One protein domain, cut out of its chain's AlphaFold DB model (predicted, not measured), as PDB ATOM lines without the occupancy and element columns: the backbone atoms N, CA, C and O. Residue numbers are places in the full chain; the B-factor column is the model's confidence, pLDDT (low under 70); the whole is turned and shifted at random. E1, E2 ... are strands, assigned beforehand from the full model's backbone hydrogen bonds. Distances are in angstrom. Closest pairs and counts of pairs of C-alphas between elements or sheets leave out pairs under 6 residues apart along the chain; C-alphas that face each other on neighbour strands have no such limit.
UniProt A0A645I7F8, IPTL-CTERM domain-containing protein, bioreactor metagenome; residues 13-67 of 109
ATOM      1  N   LEU A  13     176.909 206.327 148.995       94.31
ATOM      2  CA  LEU A  13     175.962 205.618 149.844       94.31
ATOM      3  C   LEU A  13     176.678 204.544 150.660       94.31
ATOM      4  O   LEU A  13     177.343 203.668 150.099       94.31
ATOM      5  N   TRP A  14     176.484 204.596 151.969       95.06
ATOM      6  CA  TRP A  14     177.034 203.648 152.925       95.06
ATOM      7  C   TRP A  14     175.906 202.967 153.696       95.06
ATOM      8  O   TRP A  14     174.895 203.596 154.014       95.06
ATOM      9  N   LYS A  15     176.087 201.681 153.987       93.50
ATOM     10  CA  LYS A  15     175.197 200.893 154.841       93.50
ATOM     11  C   LYS A  15     175.947 200.467 156.086       93.50
ATOM     12  O   LYS A  15     177.150 200.202 156.019       93.50
ATOM     13  N   TRP A  16     175.238 200.426 157.202       91.81
ATOM     14  CA  TRP A  16     175.724 199.766 158.402       91.81
ATOM     15  C   TRP A  16     175.107 198.385 158.480       91.81
ATOM     16  O   TRP A  16     173.890 198.256 158.378       91.81
ATOM     17  N   GLY A  17     175.950 197.380 158.687       91.88
ATOM     18  CA  GLY A  17     175.478 196.049 159.016       91.88
ATOM     19  C   GLY A  17     176.507 194.971 158.764       91.88
ATOM     20  O   GLY A  17     177.711 195.235 158.671       91.88
ATOM     21  N   ARG A  18     176.021 193.738 158.696       92.12
ATOM     22  CA  ARG A  18     176.831 192.555 158.406       92.12
ATOM     23  C   ARG A  18     177.006 192.397 156.896       92.12
ATOM     24  O   ARG A  18     176.203 192.877 156.099       92.12
ATOM     25  N   THR A  19     178.054 191.689 156.505       90.75
ATOM     26  CA  THR A  19     178.247 191.187 155.141       90.75
ATOM     27  C   THR A  19     178.576 189.698 155.194       90.75
ATOM     28  O   THR A  19     178.912 189.156 156.249       90.75
ATOM     29  N   ALA A  20     178.481 189.009 154.054       87.06
ATOM     30  CA  ALA A  20     178.768 187.574 153.985       87.06
ATOM     31  C   ALA A  20     180.191 187.232 154.476       87.06
ATOM     32  O   ALA A  20     180.394 186.201 155.116       87.06
ATOM     33  N   ASP A  21     181.154 188.113 154.209       90.06
ATOM     34  CA  ASP A  21     182.563 187.995 154.586       90.06
ATOM     35  C   ASP A  21     182.886 188.553 155.983       90.06
ATOM     36  O   ASP A  21     183.874 188.138 156.590       90.06
ATOM     37  N   ASN A  22     182.054 189.447 156.528       90.19
ATOM     38  CA  ASN A  22     182.241 190.017 157.857       90.19
ATOM     39  C   ASN A  22     180.921 190.101 158.632       90.19
ATOM     40  O   ASN A  22     180.090 190.990 158.445       90.19
ATOM     41  N   GLN A  23     180.781 189.182 159.583       90.00
ATOM     42  CA  GLN A  23     179.607 189.061 160.443       90.00
ATOM     43  C   GLN A  23     179.577 190.069 161.599       90.00
ATOM     44  O   GLN A  23     178.614 190.069 162.362       90.00
ATOM     45  N   ASN A  24     180.597 190.911 161.773       92.62
ATOM     46  CA  ASN A  24     180.531 192.019 162.721       92.62
ATOM     47  C   ASN A  24     179.937 193.250 162.019       92.62
ATOM     48  O   ASN A  24     180.412 193.595 160.934       92.62
ATOM     49  N   PRO A  25     178.948 193.939 162.619       90.81
ATOM     50  CA  PRO A  25     178.392 195.151 162.033       90.81
ATOM     51  C   PRO A  25     179.474 196.200 161.768       90.81
ATOM     52  O   PRO A  25     180.279 196.519 162.648       90.81
ATOM     53  N   HIS A  26     179.511 196.709 160.543       92.69
ATOM     54  CA  HIS A  26     180.469 197.714 160.102       92.69
ATOM     55  C   HIS A  26     179.869 198.583 158.991       92.69
ATOM     56  O   HIS A  26     178.845 198.248 158.398       92.69
ATOM     57  N   TRP A  27     180.514 199.717 158.714       93.75
ATOM     58  CA  TRP A  27     180.161 200.568 157.581       93.75
ATOM     59  C   TRP A  27     180.828 200.050 156.309       93.75
ATOM     60  O   TRP A  27     182.045 199.861 156.281       93.75
ATOM     61  N   TYR A  28     180.050 199.899 155.242       93.06
ATOM     62  CA  TYR A  28     180.557 199.580 153.908       93.06
ATOM     63  C   TYR A  28     179.776 200.321 152.824       93.06
ATOM     64  O   TYR A  28     178.650 200.781 153.025       93.06
ATOM     65  N   ARG A  29     180.408 200.475 151.659       93.62
ATOM     66  CA  ARG A  29     179.849 201.224 150.534       93.62
ATOM     67  C   ARG A  29     178.985 200.324 149.658       93.62
ATOM     68  O   ARG A  29     179.406 199.231 149.289       93.62
ATOM     69  N   ILE A  30     177.826 200.838 149.248       92.69
ATOM     70  CA  ILE A  30     176.960 200.192 148.259       92.69
ATOM     71  C   ILE A  30     177.092 200.898 146.902       92.69
ATOM     72  O   ILE A  30     177.057 202.139 146.842       92.69
ATOM     73  N   PRO A  31     177.211 200.136 145.796       92.62
ATOM     74  CA  PRO A  31     177.101 200.682 144.452       92.62
ATOM     75  C   PRO A  31     175.809 201.485 144.296       92.62
ATOM     76  O   PRO A  31     174.703 200.984 144.475       92.62
ATOM     77  N   SER A  32     175.953 202.770 143.995       93.38
ATOM     78  CA  SER A  32     174.832 203.699 143.922       93.38
ATOM     79  C   SER A  32     175.093 204.775 142.880       93.38
ATOM     80  O   SER A  32     176.233 205.136 142.588       93.38
ATOM     81  N   THR A  33     174.011 205.292 142.308       94.25
ATOM     82  CA  THR A  33     174.026 206.408 141.366       94.25
ATOM     83  C   THR A  33     173.390 207.623 142.023       94.25
ATOM     84  O   THR A  33     172.201 207.607 142.345       94.25
ATOM     85  N   VAL A  34     174.166 208.695 142.180       92.69
ATOM     86  CA  VAL A  34     173.694 209.980 142.711       92.69
ATOM     87  C   VAL A  34     173.423 210.945 141.555       92.69
ATOM     88  O   VAL A  34     174.316 211.238 140.762       92.69
ATOM     89  N   LYS A  35     172.189 211.447 141.444       92.44
ATOM     90  CA  LYS A  35     171.765 212.444 140.447       92.44
ATOM     91  C   LYS A  35     171.042 213.594 141.137       92.44
ATOM     92  O   LYS A  35     169.877 213.471 141.518       92.44
ATOM     93  N   GLY A  36     171.734 214.724 141.293       91.19
ATOM     94  CA  GLY A  36     171.206 215.884 142.010       91.19
ATOM     95  C   GLY A  36     170.863 215.514 143.451       91.19
ATOM     96  O   GLY A  36     171.748 215.237 144.246       91.19
ATOM     97  N   GLN A  37     169.574 215.492 143.779       92.88
ATOM     98  CA  GLN A  37     169.054 215.157 145.112       92.88
ATOM     99  C   GLN A  37     168.603 213.698 145.268       92.88
ATOM    100  O   GLN A  37     168.072 213.328 146.314       92.88
ATOM    101  N   VAL A  38     168.747 212.881 144.221       92.81
ATOM    102  CA  VAL A  38     168.243 211.506 144.183       92.81
ATOM    103  C   VAL A  38     169.401 210.516 144.200       92.81
ATOM    104  O   VAL A  38     170.352 210.649 143.434       92.81
ATOM    105  N   VAL A  39     169.290 209.498 145.051       93.69
ATOM    106  CA  VAL A  39     170.208 208.356 145.116       93.69
ATOM    107  C   VAL A  39     169.453 207.092 144.726       93.69
ATOM    108  O   VAL A  39     168.448 206.755 145.362       93.69
ATOM    109  N   ASN A  40     169.940 206.410 143.693       94.31
ATOM    110  CA  ASN A  40     169.411 205.141 143.200       94.31
ATOM    111  C   ASN A  40     170.413 204.023 143.482       94.31
ATOM    112  O   ASN A  40     171.607 204.191 143.238       94.31
ATOM    113  N   PHE A  41     169.925 202.903 143.993       92.88
ATOM    114  CA  PHE A  41     170.695 201.705 144.301       92.88
ATOM    115  C   PHE A  41     169.739 200.514 144.333       92.88
ATOM    116  O   PHE A  41     168.530 200.698 144.483       92.88
ATOM    117  N   GLU A  42     170.287 199.316 144.191       93.50
ATOM    118  CA  GLU A  42     169.542 198.063 144.254       93.50
ATOM    119  C   GLU A  42     170.059 197.256 145.441       93.50
ATOM    120  O   GLU A  42     171.267 197.202 145.671       93.50
ATOM    121  N   LEU A  43     169.139 196.663 146.198       91.81
ATOM    122  CA  LEU A  43     169.436 195.730 147.279       91.81
ATOM    123  C   LEU A  43     168.683 194.431 147.025       91.81
ATOM    124  O   LEU A  43     167.603 194.430 146.428       91.81
ATOM    125  N   GLN A  44     169.261 193.340 147.505       92.81
ATOM    126  CA  GLN A  44     168.624 192.037 147.527       92.81
ATOM    127  C   GLN A  44     168.329 191.663 148.976       92.81
ATOM    128  O   GLN A  44     169.209 191.770 149.821       92.81
ATOM    129  N   ASP A  45     167.099 191.223 149.222       91.31
ATOM    130  CA  ASP A  45     166.633 190.667 150.495       91.31
ATOM    131  C   ASP A  45     167.504 189.477 150.931       91.31
ATOM    132  O   ASP A  45     167.742 188.554 150.137       91.31
ATOM    133  N   GLY A  46     168.024 189.533 152.158       89.44
ATOM    134  CA  GLY A  46     169.040 188.623 152.689       89.44
ATOM    135  C   GLY A  46     170.453 188.803 152.111       89.44
ATOM    136  O   GLY A  46     171.308 187.928 152.263       89.44
ATOM    137  N   GLY A  47     170.704 189.898 151.391       90.06
ATOM    138  CA  GLY A  47     171.979 190.221 150.751       90.06
ATOM    139  C   GLY A  47     172.717 191.397 151.406       90.06
ATOM    140  O   GLY A  47     172.269 191.964 152.397       90.06
ATOM    141  N   PRO A  48     173.871 191.816 150.853       89.00
ATOM    142  CA  PRO A  48     174.575 193.001 151.334       89.00
ATOM    143  C   PRO A  48     173.690 194.252 151.267       89.00
ATOM    144  O   PRO A  48     173.089 194.549 150.236       89.00
ATOM    145  N   GLY A  49     173.674 195.012 152.354       88.25
ATOM    146  CA  GLY A  49     172.836 196.186 152.584       88.25
ATOM    147  C   GLY A  49     171.562 195.892 153.376       88.25
ATOM    148  O   GLY A  49     170.845 196.841 153.681       88.25
ATOM    149  N   ASP A  50     171.324 194.624 153.709       91.75
ATOM    150  CA  ASP A  50     170.293 194.144 154.622       91.75
ATOM    151  C   ASP A  50     170.947 193.679 155.935       91.75
ATOM    152  O   ASP A  50     171.797 192.787 155.927       91.75
ATOM    153  N   ASP A  51     170.647 194.343 157.053       86.50
ATOM    154  CA  ASP A  51     171.435 194.211 158.293       86.50
ATOM    155  C   ASP A  51     171.427 192.790 158.887       86.50
ATOM    156  O   ASP A  51     172.445 192.327 159.418       86.50
ATOM    157  N   ASP A  52     170.302 192.082 158.782       85.50
ATOM    158  CA  ASP A  52     170.130 190.746 159.360       85.50
ATOM    159  C   ASP A  52     170.492 189.596 158.406       85.50
ATOM    160  O   ASP A  52     170.591 188.445 158.848       85.50
ATOM    161  N   LEU A  53     170.736 189.904 157.125       86.06
ATOM    162  CA  LEU A  53     171.054 188.951 156.057       86.06
ATOM    163  C   LEU A  53     170.021 187.817 155.903       86.06
ATOM    164  O   LEU A  53     170.350 186.729 155.415       86.06
ATOM    165  N   THR A  54     168.773 188.049 156.305       90.94
ATOM    166  CA  THR A  54     167.694 187.064 156.249       90.94
ATOM    167  C   THR A  54     166.769 187.356 155.079       90.94
ATOM    168  O   THR A  54     166.365 188.477 154.834       90.94
ATOM    169  N   LYS A  55     166.406 186.315 154.327       93.50
ATOM    170  CA  LYS A  55     165.458 186.448 153.219       93.50
ATOM    171  C   LYS A  55     164.024 186.269 153.713       93.50
ATOM    172  O   LYS A  55     163.453 185.183 153.555       93.50
ATOM    173  N   ASP A  56     163.472 187.294 154.350       94.31
ATOM    174  CA  ASP A  56     162.119 187.276 154.919       94.31
ATOM    175  C   ASP A  56     161.159 188.302 154.288       94.31
ATOM    176  O   ASP A  56     159.978 188.362 154.648       94.31
ATOM    177  N   GLY A  57     161.627 189.046 153.281       92.31
ATOM    178  CA  GLY A  57     160.871 190.086 152.595       92.31
ATOM    179  C   GLY A  57     160.920 191.450 153.284       92.31
ATOM    180  O   GLY A  57     160.235 192.369 152.816       92.31
ATOM    181  N   GLN A  58     161.693 191.609 154.361       93.38
ATOM    182  CA  GLN A  58     162.013 192.894 154.964       93.38
ATOM    183  C   GLN A  58     163.496 193.198 154.801       93.38
ATOM    184  O   GLN A  58     164.346 192.443 155.226       93.38
ATOM    185  N   ILE A  59     163.791 194.377 154.254       91.44
ATOM    186  CA  ILE A  59     165.167 194.859 154.163       91.44
ATOM    187  C   ILE A  59     165.393 195.856 155.295       91.44
ATOM    188  O   ILE A  59     164.884 196.985 155.255       91.44
ATOM    189  N   ALA A  60     166.163 195.446 156.299       89.75
ATOM    190  CA  ALA A  60     166.625 196.331 157.351       89.75
ATOM    191  C   ALA A  60     167.740 197.217 156.785       89.75
ATOM    192  O   ALA A  60     168.878 196.782 156.617       89.75
ATOM    193  N   ASP A  61     167.401 198.481 156.495       88.69
ATOM    194  CA  ASP A  61     168.271 199.405 155.760       88.69
ATOM    195  C   ASP A  61     168.806 200.600 156.599       88.69
ATOM    196  O   ASP A  61     168.353 201.746 156.437       88.69
ATOM    197  N   PRO A  62     169.812 200.400 157.474       89.62
ATOM    198  CA  PRO A  62     170.554 201.495 158.088       89.62
ATOM    199  C   PRO A  62     171.475 202.178 157.065       89.62
ATOM    200  O   PRO A  62     172.528 201.663 156.685       89.62
ATOM    201  N   THR A  63     171.105 203.386 156.641       92.50
ATOM    202  CA  THR A  63     171.818 204.141 155.599       92.50
ATOM    203  C   THR A  63     172.539 205.378 156.138       92.50
ATOM    204  O   THR A  63     171.996 206.128 156.949       92.50
ATOM    205  N   ALA A  64     173.720 205.668 155.584       92.31
ATOM    206  CA  ALA A  64     174.385 206.964 155.675       92.31
ATOM    207  C   ALA A  64     174.803 207.483 154.290       92.31
ATOM    208  O   ALA A  64     175.197 206.722 153.404       92.31
ATOM    209  N   LEU A  65     174.752 208.805 154.115       92.12
ATOM    210  CA  LEU A  65     175.393 209.484 152.992       92.12
ATOM    211  C   LEU A  65     176.708 210.092 153.455       92.12
ATOM    212  O   LEU A  65     176.740 210.862 154.416       92.12
ATOM    213  N   VAL A  66     177.780 209.771 152.742       91.88
ATOM    214  CA  VAL A  66     179.119 210.270 153.039       91.88
ATOM    215  C   VAL A  66     179.616 211.047 151.836       91.88
ATOM    216  O   VAL A  66     179.613 210.549 150.718       91.88
ATOM    217  N   THR A  67     180.063 212.274 152.057       89.31
ATOM    218  CA  THR A  67     180.819 213.042 151.065       89.31
ATOM    219  C   THR A  67     182.275 213.027 151.497       89.31
ATOM    220  O   THR A  67     182.616 213.757 152.437       89.31
TER     221      THR A  67
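Overview. This is residues 13 to 67 of the 109 residues of the protein "IPTL-CTERM domain-containing protein" of bioreactor metagenome (UniProt A0A645I7F8). With little regular structure, this domain is a small three-strand sheet, E2-E1-E5, and a separate short hairpin, E3 and E4, at one end; the unnamed residues 41 to 62 loop back from E4 to E5. The 55 printed residues hold five strands, E1 to E5 in chain order, and no named helix; both sheets are antiparallel. The class is all strand, with 20 residues in named elements; the whole is compact, radius of gyration of the C-alphas 11.3 A, spanning 32 by 22 by 15 A.

Along the chain. E1, residues 13 to 17, begins at C-alpha (175.962, 205.618, 149.844) and is 13.3 A long. E2, residues 26 to 30, is 12.6 A long. E3 is residues 33 to 35, E4 38 to 40. E5, residues 63 to 66, ends at C-alpha (179.119, 210.270, 153.039).

Arrangement. E1 and E2 form a hairpin at 143 degrees, N 15 to O 28 2.9 A. E5 is antiparallel to E1, N 14 to O 64 2.9 A. In the hairpin E3 and E4, N 33 to O 40 is 2.8 A. E2 and E4 are apart.

Size, cuts and confidence. The printed part has no cut. The link E4 to E5 is long. No printed residue is under 70 in pLDDT.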